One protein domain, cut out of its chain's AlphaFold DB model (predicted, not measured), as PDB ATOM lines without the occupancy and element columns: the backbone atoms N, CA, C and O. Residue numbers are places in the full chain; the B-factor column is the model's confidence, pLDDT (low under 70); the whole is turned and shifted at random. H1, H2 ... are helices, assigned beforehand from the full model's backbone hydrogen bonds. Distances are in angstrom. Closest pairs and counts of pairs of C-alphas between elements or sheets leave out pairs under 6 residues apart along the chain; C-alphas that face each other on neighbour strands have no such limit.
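This is residues 119 to 254 of the 597 residues of an uncharacterized protein of archaeon (UniProt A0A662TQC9). H1 runs through the middle of an elongated body, crossed by H5 and H6, which with H7 form a row of three helices running alternately opposite ways. H2 and H3 make one end, H7 and H8 the other, and H4 packs on H1. The printed part has 136 residues with eight named helices, H1 to H8 in chain order, and no named strand: all helix, compact, radius of gyration of the C-alphas 15.2 A, spans 49 by 29 by 25 A.

Start at H1, residues 119 to 136, the hub. H2, residues 140 to 150, is apart from it. At Ser 131 and His 168, closest C-alphas 5.7 A apart, H1 touches H3, residues 156 to 169, whose residues 164 to 168 alone take part. H2 touches H3, closest C-alphas Phe 147 and Pro 156, 7.3 A. H1 touches H4, residues 172 to 180, about perpendicular at 86 degrees, closest C-alphas Ala 127 and Leu 174, 6.3 A. H5, residues 183 to 195, and H6, residues 211 to 222, form a hairpin, closest C-alphas Lys 187 and Ile 218, 7.0 A. H6 touches H1 with residues 217 to 221 alone, closest C-alphas Met 221 and Arg 123, 4.9 A. H6 and H7, residues 226 to 234, form another hairpin at 28 degrees, closest C-alphas Val 220 and Ala 226, 4.9 A. H8, residues 238 to 254, touches H1 with residues 251 to 254 alone, closest C-alphas Ala 252 and Leu 125, 6.6 A. Every O i to N i+4 pair is within hydrogen-bond range in H1, H3, H5, H7 and H8; H2 has 5 of 7, H4 3 of 5, H6 6 of 8.

Find C-alpha 119 at (92.057, 119.031, 100.066); H1 runs 25.6 A from there. H8 runs 24.0 A to C-alpha 254 at (100.115, 128.996, 85.837).

The printed part has no cut. Look for the long link at residues 196 to 210. Residues 137 to 161 and 178 to 182 are under pLDDT 70.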
ATOM      1  N   ARG A 119      91.982 117.730  99.394       90.81
ATOM      2  CA  ARG A 119      92.057 119.031 100.066       90.81
ATOM      3  C   ARG A 119      93.490 119.545 100.186       90.81
ATOM      4  O   ARG A 119      93.719 120.731  99.974       90.81
ATOM      5  N   SER A 120      94.439 118.690 100.563       88.00
ATOM      6  CA  SER A 120      95.824 119.114 100.796       88.00
ATOM      7  C   SER A 120      96.470 119.618  99.509       88.00
ATOM      8  O   SER A 120      97.171 120.625  99.534       88.00
ATOM      9  N   PHE A 121      96.179 118.963  98.384       91.12
ATOM     10  CA  PHE A 121      96.608 119.420  97.067       91.12
ATOM     11  C   PHE A 121      95.999 120.770  96.705       91.12
ATOM     12  O   PHE A 121      96.750 121.699  96.425       91.12
ATOM     13  N   LEU A 122      94.669 120.903  96.785       93.50
ATOM     14  CA  LEU A 122      93.999 122.160  96.451       93.50
ATOM     15  C   LEU A 122      94.514 123.318  97.308       93.50
ATOM     16  O   LEU A 122      94.818 124.366  96.762       93.50
ATOM     17  N   ARG A 123      94.715 123.131  98.621       91.06
ATOM     18  CA  ARG A 123      95.275 124.184  99.489       91.06
ATOM     19  C   ARG A 123      96.654 124.656  99.027       91.06
ATOM     20  O   ARG A 123      96.878 125.860  98.967       91.06
ATOM     21  N   ARG A 124      97.562 123.725  98.713       90.44
ATOM     22  CA  ARG A 124      98.917 124.059  98.239       90.44
ATOM     23  C   ARG A 124      98.892 124.726  96.872       90.44
ATOM     24  O   ARG A 124      99.596 125.708  96.670       90.44
ATOM     25  N   LEU A 125      98.066 124.213  95.961       94.12
ATOM     26  CA  LEU A 125      97.893 124.792  94.635       94.12
ATOM     27  C   LEU A 125      97.370 126.225  94.740       94.12
ATOM     28  O   LEU A 125      97.989 127.131  94.194       94.12
ATOM     29  N   THR A 126      96.285 126.455  95.481       93.62
ATOM     30  CA  THR A 126      95.742 127.806  95.645       93.62
ATOM     31  C   THR A 126      96.753 128.733  96.312       93.62
ATOM     32  O   THR A 126      96.923 129.861  95.863       93.62
ATOM     33  N   ALA A 127      97.480 128.259  97.331       90.31
ATOM     34  CA  ALA A 127      98.539 129.051  97.947       90.31
ATOM     35  C   ALA A 127      99.602 129.456  96.919       90.31
ATOM     36  O   ALA A 127      99.948 130.630  96.853       90.31
ATOM     37  N   ALA A 128     100.061 128.532  96.070       91.44
ATOM     38  CA  ALA A 128     101.004 128.828  94.992       91.44
ATOM     39  C   ALA A 128     100.440 129.824  93.967       91.44
ATOM     40  O   ALA A 128     101.165 130.720  93.539       91.44
ATOM     41  N   VAL A 129      99.153 129.714  93.615       93.00
ATOM     42  CA  VAL A 129      98.482 130.641  92.687       93.00
ATOM     43  C   VAL A 129      98.483 132.041  93.276       93.00
ATOM     44  O   VAL A 129      99.016 132.959  92.662       93.00
ATOM     45  N   VAL A 130      97.970 132.193  94.496       90.00
ATOM     46  CA  VAL A 130      97.918 133.480  95.197       90.00
ATOM     47  C   VAL A 130      99.322 134.067  95.350       90.00
ATOM     48  O   VAL A 130      99.542 135.231  95.030       90.00
ATOM     49  N   SER A 131     100.295 133.249  95.759       86.94
ATOM     50  CA  SER A 131     101.703 133.652  95.892       86.94
ATOM     51  C   SER A 131     102.255 134.214  94.586       86.94
ATOM     52  O   SER A 131     102.891 135.267  94.572       86.94
ATOM     53  N   ARG A 132     101.985 133.531  93.468       89.00
ATOM     54  CA  ARG A 132     102.433 133.951  92.142       89.00
ATOM     55  C   ARG A 132     101.751 135.240  91.690       89.00
ATOM     56  O   ARG A 132     102.444 136.132  91.212       89.00
ATOM     57  N   VAL A 133     100.438 135.363  91.882       88.00
ATOM     58  CA  VAL A 133      99.673 136.578  91.550       88.00
ATOM     59  C   VAL A 133     100.191 137.795  92.321       88.00
ATOM     60  O   VAL A 133     100.348 138.880  91.751       88.00
ATOM     61  N   LEU A 134     100.480 137.620  93.614       79.56
ATOM     62  CA  LEU A 134     101.045 138.676  94.453       79.56
ATOM     63  C   LEU A 134     102.453 139.069  93.989       79.56
ATOM     64  O   LEU A 134     102.763 140.258  93.953       79.56
ATOM     65  N   TYR A 135     103.275 138.096  93.589       80.06
ATOM     66  CA  TYR A 135     104.648 138.331  93.143       80.06
ATOM     67  C   TYR A 135     104.739 138.987  91.753       80.06
ATOM     68  O   TYR A 135     105.487 139.945  91.577       80.06
ATOM     69  N   GLU A 136     103.971 138.515  90.761       80.88
ATOM     70  CA  GLU A 136     104.074 138.970  89.361       80.88
ATOM     71  C   GLU A 136     103.749 140.461  89.164       80.88
ATOM     72  O   GLU A 136     104.258 141.074  88.226       80.88
ATOM     73  N   LYS A 137     102.923 141.063  90.028       65.94
ATOM     74  CA  LYS A 137     102.544 142.481  89.927       65.94
ATOM     75  C   LYS A 137     102.678 143.234  91.251       65.94
ATOM     76  O   LYS A 137     101.793 144.001  91.619       65.94
ATOM     77  N   ALA A 138     103.774 143.034  91.979       59.50
ATOM     78  CA  ALA A 138     104.154 143.916  93.081       59.50
ATOM     79  C   ALA A 138     105.176 144.979  92.627       59.50
ATOM     80  O   ALA A 138     106.368 144.835  92.894       59.50
ATOM     81  N   PRO A 139     104.772 146.114  92.023       53.78
ATOM     82  CA  PRO A 139     105.429 147.349  92.403       53.78
ATOM     83  C   PRO A 139     105.073 147.617  93.874       53.78
ATOM     84  O   PRO A 139     103.914 147.502  94.271       53.78
ATOM     85  N   LEU A 140     106.054 148.030  94.680       50.84
ATOM     86  CA  LEU A 140     105.948 148.445  96.096       50.84
ATOM     87  C   LEU A 140     104.793 149.430  96.430       50.84
ATOM     88  O   LEU A 140     104.556 149.749  97.596       50.84
ATOM     89  N   ILE A 141     104.079 149.928  95.418       48.78
ATOM     90  CA  ILE A 141     103.028 150.942  95.482       48.78
ATOM     91  C   ILE A 141     101.671 150.347  95.920       48.78
ATOM     92  O   ILE A 141     100.998 150.977  96.736       48.78
ATOM     93  N   ASP A 142     101.301 149.124  95.509       54.47
ATOM     94  CA  ASP A 142     100.019 148.501  95.917       54.47
ATOM     95  C   ASP A 142     100.084 147.744  97.243       54.47
ATOM     96  O   ASP A 142      99.065 147.599  97.923       54.47
ATOM     97  N   ALA A 143     101.287 147.374  97.695       52.69
ATOM     98  CA  ALA A 143     101.496 146.855  99.043       52.69
ATOM     99  C   ALA A 143     100.904 147.825 100.078       52.69
ATOM    100  O   ALA A 143     100.112 147.417 100.921       52.69
ATOM    101  N   LYS A 144     101.175 149.136  99.960       53.41
ATOM    102  CA  LYS A 144     100.616 150.179 100.845       53.41
ATOM    103  C   LYS A 144      99.086 150.211 100.876       53.41
ATOM    104  O   LYS A 144      98.506 150.539 101.914       53.41
ATOM    105  N   ARG A 145      98.435 149.902  99.752       60.72
ATOM    106  CA  ARG A 145      96.973 149.915  99.600       60.72
ATOM    107  C   ARG A 145      96.346 148.659 100.206       60.72
ATOM    108  O   ARG A 145      95.392 148.793 100.974       60.72
ATOM    109  N   LEU A 146      96.960 147.497  99.960       56.31
ATOM    110  CA  LEU A 146      96.688 146.243 100.671       56.31
ATOM    111  C   LEU A 146      96.835 146.466 102.191       56.31
ATOM    112  O   LEU A 146      95.922 146.168 102.953       56.31
ATOM    113  N   PHE A 147      97.924 147.111 102.628       62.31
ATOM    114  CA  PHE A 147      98.260 147.372 104.036       62.31
ATOM    115  C   PHE A 147      97.297 148.281 104.782       62.31
ATOM    116  O   PHE A 147      96.904 147.967 105.906       62.31
ATOM    117  N   LYS A 148      96.926 149.418 104.182       60.06
ATOM    118  CA  LYS A 148      95.981 150.358 104.805       60.06
ATOM    119  C   LYS A 148      94.616 149.720 105.059       60.06
ATOM    120  O   LYS A 148      93.916 150.165 105.961       60.06
ATOM    121  N   LYS A 149      94.243 148.711 104.267       57.16
ATOM    122  CA  LYS A 149      92.956 148.018 104.366       57.16
ATOM    123  C   LYS A 149      93.010 146.741 105.214       57.16
ATOM    124  O   LYS A 149      91.983 146.362 105.766       57.16
ATOM    125  N   THR A 150      94.172 146.094 105.348       57.53
ATOM    126  CA  THR A 150      94.332 144.860 106.143       57.53
ATOM    127  C   THR A 150      94.721 145.119 107.604       57.53
ATOM    128  O   THR A 150      94.298 144.353 108.460       57.53
ATOM    129  N   GLY A 151      95.436 146.210 107.926       54.78
ATOM    130  CA  GLY A 151      95.610 146.716 109.303       54.78
ATOM    131  C   GLY A 151      96.727 146.091 110.162       54.78
ATOM    132  O   GLY A 151      96.670 146.206 111.383       54.78
ATOM    133  N   PHE A 152      97.732 145.433 109.570       54.97
ATOM    134  CA  PHE A 152      98.444 144.351 110.274       54.97
ATOM    135  C   PHE A 152      99.822 144.615 110.930       54.97
ATOM    136  O   PHE A 152     100.225 143.788 111.739       54.97
ATOM    137  N   PHE A 153     100.567 145.711 110.696       50.06
ATOM    138  CA  PHE A 153     101.943 145.816 111.250       50.06
ATOM    139  C   PHE A 153     102.443 147.236 111.579       50.06
ATOM    140  O   PHE A 153     102.090 148.210 110.920       50.06
ATOM    141  N   THR A 154     103.344 147.339 112.570       48.09
ATOM    142  CA  THR A 154     104.009 148.586 113.013       48.09
ATOM    143  C   THR A 154     105.250 148.968 112.186       48.09
ATOM    144  O   THR A 154     105.678 150.120 112.242       48.09
ATOM    145  N   LYS A 155     105.814 148.045 111.382       54.41
ATOM    146  CA  LYS A 155     106.869 148.297 110.368       54.41
ATOM    147  C   LYS A 155     106.528 147.605 109.027       54.41
ATOM    148  O   LYS A 155     107.146 146.603 108.671       54.41
ATOM    149  N   PRO A 156     105.536 148.134 108.291       55.97
ATOM    150  CA  PRO A 156     104.745 147.377 107.315       55.97
ATOM    151  C   PRO A 156     105.463 147.006 106.011       55.97
ATOM    152  O   PRO A 156     105.208 145.942 105.465       55.97
ATOM    153  N   GLU A 157     106.373 147.837 105.501       59.59
ATOM    154  CA  GLU A 157     106.958 147.617 104.165       59.59
ATOM    155  C   GLU A 157     107.974 146.465 104.145       59.59
ATOM    156  O   GLU A 157     107.924 145.608 103.266       59.59
ATOM    157  N   LYS A 158     108.862 146.406 105.147       63.72
ATOM    158  CA  LYS A 158     109.906 145.376 105.220       63.72
ATOM    159  C   LYS A 158     109.320 143.999 105.534       63.72
ATOM    160  O   LYS A 158     109.624 143.044 104.841       63.72
ATOM    161  N   GLN A 159     108.412 143.917 106.509       66.38
ATOM    162  CA  GLN A 159     107.777 142.652 106.894       66.38
ATOM    163  C   GLN A 159     106.925 142.054 105.765       66.38
ATOM    164  O   GLN A 159     106.826 140.837 105.665       66.38
ATOM    165  N   PHE A 160     106.349 142.885 104.890       67.50
ATOM    166  CA  PHE A 160     105.658 142.389 103.702       67.50
ATOM    167  C   PHE A 160     106.585 141.911 102.615       67.50
ATOM    168  O   PHE A 160     106.291 140.898 102.004       67.50
ATOM    169  N   SER A 161     107.649 142.666 102.336       67.81
ATOM    170  CA  SER A 161     108.635 142.263 101.341       67.81
ATOM    171  C   SER A 161     109.230 140.923 101.756       67.81
ATOM    172  O   SER A 161     109.208 139.985 100.972       67.81
ATOM    173  N   ASP A 162     109.609 140.799 103.032       73.62
ATOM    174  CA  ASP A 162     110.112 139.562 103.623       73.62
ATOM    175  C   ASP A 162     109.062 138.432 103.536       73.62
ATOM    176  O   ASP A 162     109.397 137.298 103.198       73.62
ATOM    177  N   LEU A 163     107.776 138.726 103.790       72.38
ATOM    178  CA  LEU A 163     106.688 137.752 103.648       72.38
ATOM    179  C   LEU A 163     106.461 137.351 102.185       72.38
ATOM    180  O   LEU A 163     106.299 136.170 101.919       72.38
ATOM    181  N   LEU A 164     106.447 138.290 101.240       71.75
ATOM    182  CA  LEU A 164     106.266 138.025  99.812       71.75
ATOM    183  C   LEU A 164     107.433 137.220  99.249       71.75
ATOM    184  O   LEU A 164     107.202 136.281  98.495       71.75
ATOM    185  N   GLU A 165     108.662 137.544  99.642       76.12
ATOM    186  CA  GLU A 165     109.851 136.766  99.302       76.12
ATOM    187  C   GLU A 165     109.763 135.354  99.892       76.12
ATOM    188  O   GLU A 165     109.969 134.374  99.174       76.12
ATOM    189  N   ALA A 166     109.370 135.221 101.162       76.31
ATOM    190  CA  ALA A 166     109.195 133.922 101.812       76.31
ATOM    191  C   ALA A 166     108.047 133.095 101.205       76.31
ATOM    192  O   ALA A 166     108.155 131.876 101.086       76.31
ATOM    193  N   VAL A 167     106.956 133.744 100.800       76.50
ATOM    194  CA  VAL A 167     105.783 133.137 100.160       76.50
ATOM    195  C   VAL A 167     106.087 132.750  98.711       76.50
ATOM    196  O   VAL A 167     105.671 131.685  98.264       76.50
ATOM    197  N   HIS A 168     106.867 133.552  97.987       74.81
ATOM    198  CA  HIS A 168     107.342 133.203  96.652       74.81
ATOM    199  C   HIS A 168     108.318 132.020  96.693       74.81
ATOM    200  O   HIS A 168     108.189 131.088  95.901       74.81
ATOM    201  N   ALA A 169     109.256 132.024  97.646       76.44
ATOM    202  CA  ALA A 169     110.207 130.933  97.842       76.44
ATOM    203  C   ALA A 169     109.533 129.648  98.350       76.44
ATOM    204  O   ALA A 169     109.922 128.543  97.971       76.44
ATOM    205  N   ALA A 170     108.520 129.784  99.206       82.56
ATOM    206  CA  ALA A 170     107.774 128.680  99.784       82.56
ATOM    207  C   ALA A 170     106.289 129.062  99.939       82.56
ATOM    208  O   ALA A 170     105.905 129.606 100.978       82.56
ATOM    209  N   PRO A 171     105.423 128.721  98.964       79.31
ATOM    210  CA  PRO A 171     103.992 129.044  99.010       79.31
ATOM    211  C   PRO A 171     103.253 128.532 100.254       79.31
ATOM    212  O   PRO A 171     102.266 129.117 100.687       79.31
ATOM    213  N   GLU A 172     103.751 127.461 100.875       78.25
ATOM    214  CA  GLU A 172     103.264 126.923 102.156       78.25
ATOM    215  C   GLU A 172     103.338 127.960 103.292       78.25
ATOM    216  O   GLU A 172     102.522 127.935 104.211       78.25
ATOM    217  N   THR A 173     104.275 128.911 103.219       80.12
ATOM    218  CA  THR A 173     104.403 130.012 104.184       80.12
ATOM    219  C   THR A 173     103.129 130.850 104.231       80.12
ATOM    220  O   THR A 173     102.713 131.268 105.312       80.12
ATOM    221  N   LEU A 174     102.448 131.016 103.089       79.44
ATOM    222  CA  LEU A 174     101.169 131.714 103.034       79.44
ATOM    223  C   LEU A 174     100.126 130.996 103.890       79.44
ATOM    224  O   LEU A 174      99.389 131.657 104.606       79.44
ATOM    225  N   LEU A 175     100.100 129.657 103.881       78.06
ATOM    226  CA  LEU A 175      99.136 128.873 104.662       78.06
ATOM    227  C   LEU A 175      99.270 129.099 106.172       78.06
ATOM    228  O   LEU A 175      98.262 129.028 106.870       78.06
ATOM    229  N   ASN A 176     100.483 129.380 106.654       77.38
ATOM    230  CA  ASN A 176     100.737 129.713 108.057       77.38
ATOM    231  C   ASN A 176     100.380 131.171 108.378       77.38
ATOM    232  O   ASN A 176      99.989 131.466 109.500       77.38
ATOM    233  N   ALA A 177     100.489 132.068 107.394       71.62
ATOM    234  CA  ALA A 177     100.157 133.485 107.533       71.62
ATOM    235  C   ALA A 177      98.653 133.788 107.364       71.62
ATOM    236  O   ALA A 177      98.211 134.889 107.671       71.62
ATOM    237  N   LEU A 178      97.846 132.835 106.878       69.62
ATOM    238  CA  LEU A 178      96.412 133.045 106.618       69.62
ATOM    239  C   LEU A 178      95.592 133.413 107.856       69.62
ATOM    240  O   LEU A 178      94.608 134.136 107.708       69.62
ATOM    241  N   ASP A 179      95.981 132.945 109.045       63.88
ATOM    242  CA  ASP A 179      95.300 133.294 110.304       63.88
ATOM    243  C   ASP A 179      95.403 134.803 110.612       63.88
ATOM    244  O   ASP A 179      94.618 135.347 111.386       63.88
ATOM    245  N   GLU A 180      96.343 135.484 109.953       62.00
ATOM    246  CA  GLU A 180      96.684 136.894 110.115       62.00
ATOM    247  C   GLU A 180      96.291 137.753 108.890       62.00
ATOM    248  O   GLU A 180      96.625 138.929 108.824       62.00
ATOM    249  N   LEU A 181      95.588 137.219 107.882       64.69
ATOM    250  CA  LEU A 181      95.271 137.971 106.654       64.69
ATOM    251  C   LEU A 181      93.770 138.242 106.489       64.69
ATOM    252  O   LEU A 181      92.936 137.353 106.647       64.69
ATOM    253  N   ASN A 182      93.405 139.468 106.081       68.94
ATOM    254  CA  ASN A 182      92.040 139.766 105.631       68.94
ATOM    255  C   ASN A 182      91.830 139.234 104.205       68.94
ATOM    256  O   ASN A 182      92.196 139.856 103.206       68.94
ATOM    257  N   ILE A 183      91.225 138.057 104.138       71.88
ATOM    258  CA  ILE A 183      91.061 137.266 102.920       71.88
ATOM    259  C   ILE A 183      90.105 137.893 101.914       71.88
ATOM    260  O   ILE A 183      90.306 137.706 100.720       71.88
ATOM    261  N   SER A 184      89.082 138.629 102.354       75.00
ATOM    262  CA  SER A 184      88.103 139.217 101.432       75.00
ATOM    263  C   SER A 184      88.771 140.162 100.434       75.00
ATOM    264  O   SER A 184      88.456 140.121  99.252       75.00
ATOM    265  N   TYR A 185      89.747 140.946 100.897       71.50
ATOM    266  CA  TYR A 185      90.510 141.843 100.032       71.50
ATOM    267  C   TYR A 185      91.517 141.091  99.153       71.50
ATOM    268  O   TYR A 185      91.652 141.377  97.970       71.50
ATOM    269  N   LEU A 186      92.206 140.096  99.724       75.12
ATOM    270  CA  LEU A 186      93.117 139.232  98.969       75.12
ATOM    271  C   LEU A 186      92.394 138.532  97.813       75.12
ATOM    272  O   LEU A 186      92.954 138.379  96.736       75.12
ATOM    273  N   LYS A 187      91.151 138.118  98.047       85.44
ATOM    274  CA  LYS A 187      90.294 137.473  97.063       85.44
ATOM    275  C   LYS A 187      89.967 138.420  95.913       85.44
ATOM    276  O   LYS A 187      90.264 138.061  94.787       85.44
ATOM    277  N   GLU A 188      89.455 139.618  96.193       84.69
ATOM    278  CA  GLU A 188      89.161 140.641  95.171       84.69
ATOM    279  C   GLU A 188      90.383 140.915  94.276       84.69
ATOM    280  O   GLU A 188      90.293 140.821  93.056       84.69
ATOM    281  N   GLU A 189      91.551 141.133  94.885       82.38
ATOM    282  CA  GLU A 189      92.801 141.397  94.159       82.38
ATOM    283  C   GLU A 189      93.267 140.200  93.313       82.38
ATOM    284  O   GLU A 189      93.765 140.363  92.200       82.38
ATOM    285  N   VAL A 190      93.139 138.976  93.837       87.50
ATOM    286  CA  VAL A 190      93.518 137.763  93.101       87.50
ATOM    287  C   VAL A 190      92.576 137.527  91.924       87.50
ATOM    288  O   VAL A 190      93.048 137.150  90.854       87.50
ATOM    289  N   MET A 191      91.277 137.764  92.106       89.06
ATOM    290  CA  MET A 191      90.271 137.594  91.061       89.06
ATOM    291  C   MET A 191      90.481 138.576  89.909       89.06
ATOM    292  O   MET A 191      90.581 138.133  88.768       89.06
ATOM    293  N   ASP A 192      90.647 139.867  90.209       86.69
ATOM    294  CA  ASP A 192      90.904 140.919  89.210       86.69
ATOM    295  C   ASP A 192      92.120 140.572  88.332       86.69
ATOM    296  O   ASP A 192      92.058 140.534  87.104       86.69
ATOM    297  N   ARG A 193      93.222 140.160  88.971       85.38
ATOM    298  CA  ARG A 193      94.466 139.805  88.271       85.38
ATOM    299  C   ARG A 193      94.391 138.506  87.477       85.38
ATOM    300  O   ARG A 193      95.131 138.347  86.505       85.38
ATOM    301  N   LEU A 194      93.587 137.542  87.919       89.50
ATOM    302  CA  LEU A 194      93.370 136.319  87.153       89.50
ATOM    303  C   LEU A 194      92.437 136.577  85.965       89.50
ATOM    304  O   LEU A 194      92.685 135.990  84.914       89.50
ATOM    305  N   GLY A 195      91.470 137.491  86.091       85.62
ATOM    306  CA  GLY A 195      90.605 137.929  84.992       85.62
ATOM    307  C   GLY A 195      91.373 138.615  83.859       85.62
ATOM    308  O   GLY A 195      91.095 138.375  82.691       85.62
ATOM    309  N   ASP A 196      92.432 139.366  84.178       84.56
ATOM    310  CA  ASP A 196      93.375 139.912  83.180       84.56
ATOM    311  C   ASP A 196      94.094 138.824  82.354       84.56
ATOM    312  O   ASP A 196      94.617 139.090  81.267       84.56
ATOM    313  N   ARG A 197      94.239 137.617  82.914       86.50
ATOM    314  CA  ARG A 197      95.148 136.580  82.403       86.50
ATOM    315  C   ARG A 197      94.431 135.394  81.776       86.50
ATOM    316  O   ARG A 197      95.001 134.752  80.891       86.50
ATOM    317  N   PHE A 198      93.249 135.069  82.273       88.81
ATOM    318  CA  PHE A 198      92.465 133.923  81.849       88.81
ATOM    319  C   PHE A 198      91.115 134.380  81.327       88.81
ATOM    320  O   PHE A 198      90.553 135.364  81.788       88.81
ATOM    321  N   ASP A 199      90.595 133.625  80.369       80.06
ATOM    322  CA  ASP A 199      89.246 133.837  79.873       80.06
ATOM    323  C   ASP A 199      88.255 133.265  80.896       80.06
ATOM    324  O   ASP A 199      88.219 132.050  81.114       80.06
ATOM    325  N   PHE A 200      87.506 134.142  81.566       85.44
ATOM    326  CA  PHE A 200      86.438 133.764  82.498       85.44
ATOM    327  C   PHE A 200      85.079 133.614  81.799       85.44
ATOM    328  O   PHE A 200      84.171 132.998  82.357       85.44
ATOM    329  N   ASP A 201      84.948 134.109  80.566       83.12
ATOM    330  CA  ASP A 201      83.665 134.245  79.872       83.12
ATOM    331  C   ASP A 201      83.434 133.146  78.823       83.12
ATOM    332  O   ASP A 201      82.296 132.886  78.423       83.12
ATOM    333  N   ASN A 202      84.493 132.466  78.374       80.62
ATOM    334  CA  ASN A 202      84.412 131.411  77.368       80.62
ATOM    335  C   ASN A 202      84.699 130.016  77.954       80.62
ATOM    336  O   ASN A 202      85.837 129.535  77.879       80.62
ATOM    337  N   PRO A 203      83.679 129.281  78.437       77.88
ATOM    338  CA  PRO A 203      83.853 127.943  79.007       77.88
ATOM    339  C   PRO A 203      84.406 126.912  78.016       77.88
ATOM    340  O   PRO A 203      84.860 125.843  78.431       77.88
ATOM    341  N   TYR A 204      84.440 127.215  76.715       76.50
ATOM    342  CA  TYR A 204      85.010 126.349  75.683       76.50
ATOM    343  C   TYR A 204      86.482 126.658  75.367       76.50
ATOM    344  O   TYR A 204      87.153 125.814  74.766       76.50
ATOM    345  N   ALA A 205      87.023 127.800  75.806       83.94
ATOM    346  CA  ALA A 205      88.431 128.149  75.619       83.94
ATOM    347  C   ALA A 205      89.346 127.191  76.398       83.94
ATOM    348  O   ALA A 205      89.035 126.781  77.514       83.94
ATOM    349  N   ARG A 206      90.491 126.789  75.839       84.00
ATOM    350  CA  ARG A 206      91.376 125.806  76.505       84.00
ATOM    351  C   ARG A 206      92.090 126.371  77.732       84.00
ATOM    352  O   ARG A 206      92.449 125.618  78.632       84.00
ATOM    353  N   ASP A 207      92.298 127.677  77.747       85.25
ATOM    354  CA  ASP A 207      92.812 128.489  78.849       85.25
ATOM    355  C   ASP A 207      91.717 129.002  79.790       85.25
ATOM    356  O   ASP A 207      92.031 129.733  80.723       85.25
ATOM    357  N   TYR A 208      90.467 128.570  79.609       89.94
ATOM    358  CA  TYR A 208      89.373 128.917  80.508       89.94
ATOM    359  C   TYR A 208      89.677 128.556  81.965       89.94
ATOM    360  O   TYR A 208      90.166 127.457  82.274       89.94
ATOM    361  N   VAL A 209      89.340 129.484  82.850       92.94
ATOM    362  CA  VAL A 209      89.371 129.336  84.303       92.94
ATOM    363  C   VAL A 209      88.037 129.864  84.810       92.94
ATOM    364  O   VAL A 209      87.676 130.994  84.526       92.94
ATOM    365  N   ASP A 210      87.289 129.052  85.545       94.94
ATOM    366  CA  ASP A 210      86.006 129.479  86.097       94.94
ATOM    367  C   ASP A 210      86.223 130.315  87.360       94.94
ATOM    368  O   ASP A 210      86.831 129.853  88.335       94.94
ATOM    369  N   GLU A 211      85.697 131.537  87.354       93.50
ATOM    370  CA  GLU A 211      85.814 132.479  88.468       93.50
ATOM    371  C   GLU A 211      85.268 131.896  89.783       93.50
ATOM    372  O   GLU A 211      85.926 131.972  90.825       93.50
ATOM    373  N   GLY A 212      84.113 131.226  89.746       93.81
ATOM    374  CA  GLY A 212      83.505 130.643  90.939       93.81
ATOM    375  C   GLY A 212      84.366 129.540  91.568       93.81
ATOM    376  O   GLY A 212      84.448 129.426  92.799       93.81
ATOM    377  N   TYR A 213      85.028 128.714  90.756       95.62
ATOM    378  CA  TYR A 213      85.958 127.696  91.239       95.62
ATOM    379  C   TYR A 213      87.229 128.307  91.828       95.62
ATOM    380  O   TYR A 213      87.693 127.801  92.854       95.62
ATOM    381  N   VAL A 214      87.755 129.399  91.263       94.38
ATOM    382  CA  VAL A 214      88.876 130.149  91.862       94.38
ATOM    383  C   VAL A 214      88.484 130.673  93.243       94.38
ATOM    384  O   VAL A 214      89.196 130.437  94.224       94.38
ATOM    385  N   GLU A 215      87.321 131.314  93.355       92.62
ATOM    386  CA  GLU A 215      86.811 131.847  94.619       92.62
ATOM    387  C   GLU A 215      86.689 130.740  95.683       92.62
ATOM    388  O   GLU A 215      87.183 130.887  96.807       92.62
ATOM    389  N   ARG A 216      86.113 129.587  95.324       93.38
ATOM    390  CA  ARG A 216      86.007 128.435  96.236       93.38
ATOM    391  C   ARG A 216      87.367 127.836  96.586       93.38
ATOM    392  O   ARG A 216      87.562 127.392  97.718       93.38
ATOM    393  N   MET A 217      88.317 127.814  95.653       93.81
ATOM    394  CA  MET A 217      89.689 127.371  95.910       93.81
ATOM    395  C   MET A 217      90.386 128.260  96.947       93.81
ATOM    396  O   MET A 217      91.104 127.729  97.801       93.81
ATOM    397  N   ILE A 218      90.152 129.575  96.917       91.19
ATOM    398  CA  ILE A 218      90.629 130.525  97.936       91.19
ATOM    399  C   ILE A 218      89.985 130.212  99.292       91.19
ATOM    400  O   ILE A 218      90.689 130.102 100.299       91.19
ATOM    401  N   ASP A 219      88.679 129.939  99.327       90.06
ATOM    402  CA  ASP A 219      87.984 129.572 100.568       90.06
ATOM    403  C   ASP A 219      88.499 128.240 101.168       90.06
ATOM    404  O   ASP A 219      88.592 128.090 102.395       90.06
ATOM    405  N   VAL A 220      88.894 127.271 100.326       88.50
ATOM    406  CA  VAL A 220      89.479 125.970 100.734       88.50
ATOM    407  C   VAL A 220      90.777 126.142 101.530       88.50
ATOM    408  O   VAL A 220      91.073 125.311 102.403       88.50
ATOM    409  N   MET A 221      91.542 127.209 101.280       83.25
ATOM    410  CA  MET A 221      92.782 127.494 102.010       83.25
ATOM    411  C   MET A 221      92.542 127.668 103.516       83.25
ATOM    412  O   MET A 221      93.362 127.190 104.308       83.25
ATOM    413  N   GLN A 222      91.400 128.250 103.902       75.88
ATOM    414  CA  GLN A 222      91.029 128.524 105.299       75.88
ATOM    415  C   GLN A 222      90.064 127.500 105.881       75.88
ATOM    416  O   GLN A 222      90.239 127.014 106.999       75.88
ATOM    417  N   ARG A 223      88.988 127.195 105.153       80.44
ATOM    418  CA  ARG A 223      87.812 126.550 105.736       80.44
ATOM    419  C   ARG A 223      87.775 125.080 105.366       80.44
ATOM    420  O   ARG A 223      87.627 124.703 104.208       80.44
ATOM    421  N   SER A 224      87.813 124.216 106.378       74.50
ATOM    422  CA  SER A 224      87.734 122.761 106.181       74.50
ATOM    423  C   SER A 224      86.471 122.302 105.444       74.50
ATOM    424  O   SER A 224      86.517 121.301 104.734       74.50
ATOM    425  N   HIS A 225      85.358 123.026 105.586       82.25
ATOM    426  CA  HIS A 225      84.097 122.712 104.915       82.25
ATOM    427  C   HIS A 225      84.026 123.224 103.465       82.25
ATOM    428  O   HIS A 225      83.281 122.645 102.678       82.25
ATOM    429  N   ALA A 226      84.832 124.222 103.077       87.88
ATOM    430  CA  ALA A 226      84.835 124.759 101.711       87.88
ATOM    431  C   ALA A 226      85.292 123.718 100.675       87.88
ATOM    432  O   ALA A 226      84.783 123.695  99.561       87.88
ATOM    433  N   TYR A 227      86.149 122.768 101.070       90.56
ATOM    434  CA  TYR A 227      86.495 121.619 100.226       90.56
ATOM    435  C   TYR A 227      85.277 120.774  99.832       90.56
ATOM    436  O   TYR A 227      85.177 120.339  98.690       90.56
ATOM    437  N   ARG A 228      84.328 120.562 100.754       91.44
ATOM    438  CA  ARG A 228      83.113 119.795 100.442       91.44
ATOM    439  C   ARG A 228      82.207 120.550  99.478       91.44
ATOM    440  O   ARG A 228      81.624 119.915  98.616       91.44
ATOM    441  N   ALA A 229      82.111 121.873  99.616       91.81
ATOM    442  CA  ALA A 229      81.350 122.707  98.688       91.81
ATOM    443  C   ALA A 229      81.984 122.709  97.288       91.81
ATOM    444  O   ALA A 229      81.285 122.478  96.309       91.81
ATOM    445  N   PHE A 230      83.312 122.875  97.209       94.94
ATOM    446  CA  PHE A 230      84.070 122.797  95.959       94.94
ATOM    447  C   PHE A 230      83.845 121.463  95.239       94.94
ATOM    448  O   PHE A 230      83.446 121.449  94.081       94.94
ATOM    449  N   ILE A 231      84.053 120.341  95.940       94.44
ATOM    450  CA  ILE A 231      83.843 119.014  95.354       94.44
ATOM    451  C   ILE A 231      82.370 118.798  95.011       94.44
ATOM    452  O   ILE A 231      82.085 118.317  93.926       94.44
ATOM    453  N   GLY A 232      81.446 119.180  95.897       93.25
ATOM    454  CA  GLY A 232      80.011 119.020  95.678       93.25
ATOM    455  C   GLY A 232      79.548 119.672  94.379       93.25
ATOM    456  O   GLY A 232      78.849 119.022  93.606       93.25
ATOM    457  N   GLN A 233      80.004 120.896  94.103       94.62
ATOM    458  CA  GLN A 233      79.710 121.562  92.839       94.62
ATOM    459  C   GLN A 233      80.416 120.898  91.653       94.62
ATOM    460  O   GLN A 233      79.753 120.562  90.680       94.62
ATOM    461  N   ALA A 234      81.717 120.618  91.765       94.56
ATOM    462  CA  ALA A 234      82.482 119.975  90.693       94.56
ATOM    463  C   ALA A 234      81.963 118.578  90.321       94.56
ATOM    464  O   ALA A 234      82.274 118.058  89.254       94.56
ATOM    465  N   THR A 235      81.193 117.950  91.209       92.81
ATOM    466  CA  THR A 235      80.549 116.654  90.973       92.81
ATOM    467  C   THR A 235      79.049 116.748  90.704       92.81
ATOM    468  O   THR A 235      78.384 115.717  90.681       92.81
ATOM    469  N   ALA A 236      78.495 117.953  90.533       93.00
ATOM    470  CA  ALA A 236      77.063 118.138  90.318       93.00
ATOM    471  C   ALA A 236      76.611 117.600  88.951       93.00
ATOM    472  O   ALA A 236      75.542 117.001  88.851       93.00
ATOM    473  N   ASN A 237      77.420 117.810  87.910       92.56
ATOM    474  CA  ASN A 237      77.205 117.300  86.557       92.56
ATOM    475  C   ASN A 237      78.521 117.324  85.750       92.56
ATOM    476  O   ASN A 237      79.550 117.809  86.228       92.56
ATOM    477  N   ALA A 238      78.491 116.800  84.523       91.00
ATOM    478  CA  ALA A 238      79.667 116.711  83.659       91.00
ATOM    479  C   ALA A 238      80.277 118.080  83.293       91.00
ATOM    480  O   ALA A 238      81.502 118.196  83.265       91.00
ATOM    481  N   ASP A 239      79.459 119.108  83.056       92.94
ATOM    482  CA  ASP A 239      79.939 120.440  82.661       92.94
ATOM    483  C   ASP A 239      80.694 121.118  83.810       92.94
ATOM    484  O   ASP A 239      81.810 121.605  83.623       92.94
ATOM    485  N   GLU A 240      80.145 121.047  85.024       95.06
ATOM    486  CA  GLU A 240      80.801 121.502  86.254       95.06
ATOM    487  C   GLU A 240      82.118 120.755  86.496       95.06
ATOM    488  O   GLU A 240      83.137 121.354  86.843       95.06
ATOM    489  N   GLY A 241      82.130 119.444  86.240       94.50
ATOM    490  CA  GLY A 241      83.335 118.624  86.301       94.50
ATOM    491  C   GLY A 241      84.419 119.066  85.326       94.50
ATOM    492  O   GLY A 241      85.591 119.163  85.697       94.50
ATOM    493  N   LEU A 242      84.038 119.358  84.082       94.81
ATOM    494  CA  LEU A 242      84.952 119.846  83.054       94.81
ATOM    495  C   LEU A 242      85.482 121.245  83.400       94.81
ATOM    496  O   LEU A 242      86.691 121.467  83.313       94.81
ATOM    497  N   ALA A 243      84.616 122.161  83.842       95.06
ATOM    498  CA  ALA A 243      84.992 123.507  84.270       95.06
ATOM    499  C   ALA A 243      85.973 123.472  85.453       95.06
ATOM    500  O   ALA A 243      87.034 124.107  85.407       95.06
ATOM    501  N   ALA A 244      85.687 122.660  86.475       96.50
ATOM    502  CA  ALA A 244      86.575 122.465  87.616       96.50
ATOM    503  C   ALA A 244      87.926 121.869  87.188       96.50
ATOM    504  O   ALA A 244      88.983 122.326  87.636       96.50
ATOM    505  N   PHE A 245      87.912 120.882  86.286       96.44
ATOM    506  CA  PHE A 245      89.136 120.256  85.792       96.44
ATOM    507  C   PHE A 245      90.009 121.249  85.022       96.44
ATOM    508  O   PHE A 245      91.213 121.339  85.277       96.44
ATOM    509  N   LYS A 246      89.400 122.048  84.140       95.88
ATOM    510  CA  LYS A 246      90.096 123.095  83.387       95.88
ATOM    511  C   LYS A 246      90.714 124.133  84.307       95.88
ATOM    512  O   LYS A 246      91.916 124.375  84.217       95.88
ATOM    513  N   THR A 247      89.923 124.649  85.244       96.88
ATOM    514  CA  THR A 247      90.354 125.627  86.249       96.88
ATOM    515  C   THR A 247      91.579 125.121  87.004       96.88
ATOM    516  O   THR A 247      92.621 125.772  87.010       96.88
ATOM    517  N   VAL A 248      91.509 123.918  87.584       97.50
ATOM    518  CA  VAL A 248      92.614 123.365  88.381       97.50
ATOM    519  C   VAL A 248      93.874 123.156  87.543       97.50
ATOM    520  O   VAL A 248      94.963 123.513  87.991       97.50
ATOM    521  N   VAL A 249      93.762 122.580  86.343       97.31
ATOM    522  CA  VAL A 249      94.941 122.297  85.509       97.31
ATOM    523  C   VAL A 249      95.558 123.582  84.965       97.31
ATOM    524  O   VAL A 249      96.778 123.729  85.019       97.31
ATOM    525  N   ASN A 250      94.756 124.536  84.492       96.56
ATOM    526  CA  ASN A 250      95.259 125.808  83.974       96.56
ATOM    527  C   ASN A 250      95.922 126.644  85.079       96.56
ATOM    528  O   ASN A 250      97.003 127.192  84.860       96.56
ATOM    529  N   LEU A 251      95.364 126.651  86.294       96.81
ATOM    530  CA  LEU A 251      96.000 127.270  87.460       96.81
ATOM    531  C   LEU A 251      97.268 126.533  87.912       96.81
ATOM    532  O   LEU A 251      98.253 127.165  88.292       96.81
ATOM    533  N   ALA A 252      97.298 125.202  87.847       96.62
ATOM    534  CA  ALA A 252      98.519 124.446  88.113       96.62
ATOM    535  C   ALA A 252      99.614 124.794  87.101       96.62
ATOM    536  O   ALA A 252     100.770 125.022  87.468       96.62
ATOM    537  N   ARG A 253      99.249 124.914  85.821       95.12
ATOM    538  CA  ARG A 253     100.174 125.370  84.784       95.12
ATOM    539  C   ARG A 253     100.676 126.772  85.036       95.12
ATOM    540  O   ARG A 253     101.871 127.037  84.907       95.12
ATOM    541  N   TYR A 254      99.771 127.646  85.453       94.44
ATOM    542  CA  TYR A 254     100.115 128.996  85.837       94.44
ATOM    543  C   TYR A 254     101.187 129.017  86.918       94.44
ATOM    544  O   TYR A 254     102.094 129.821  86.808       94.44
TER     545      TYR A 254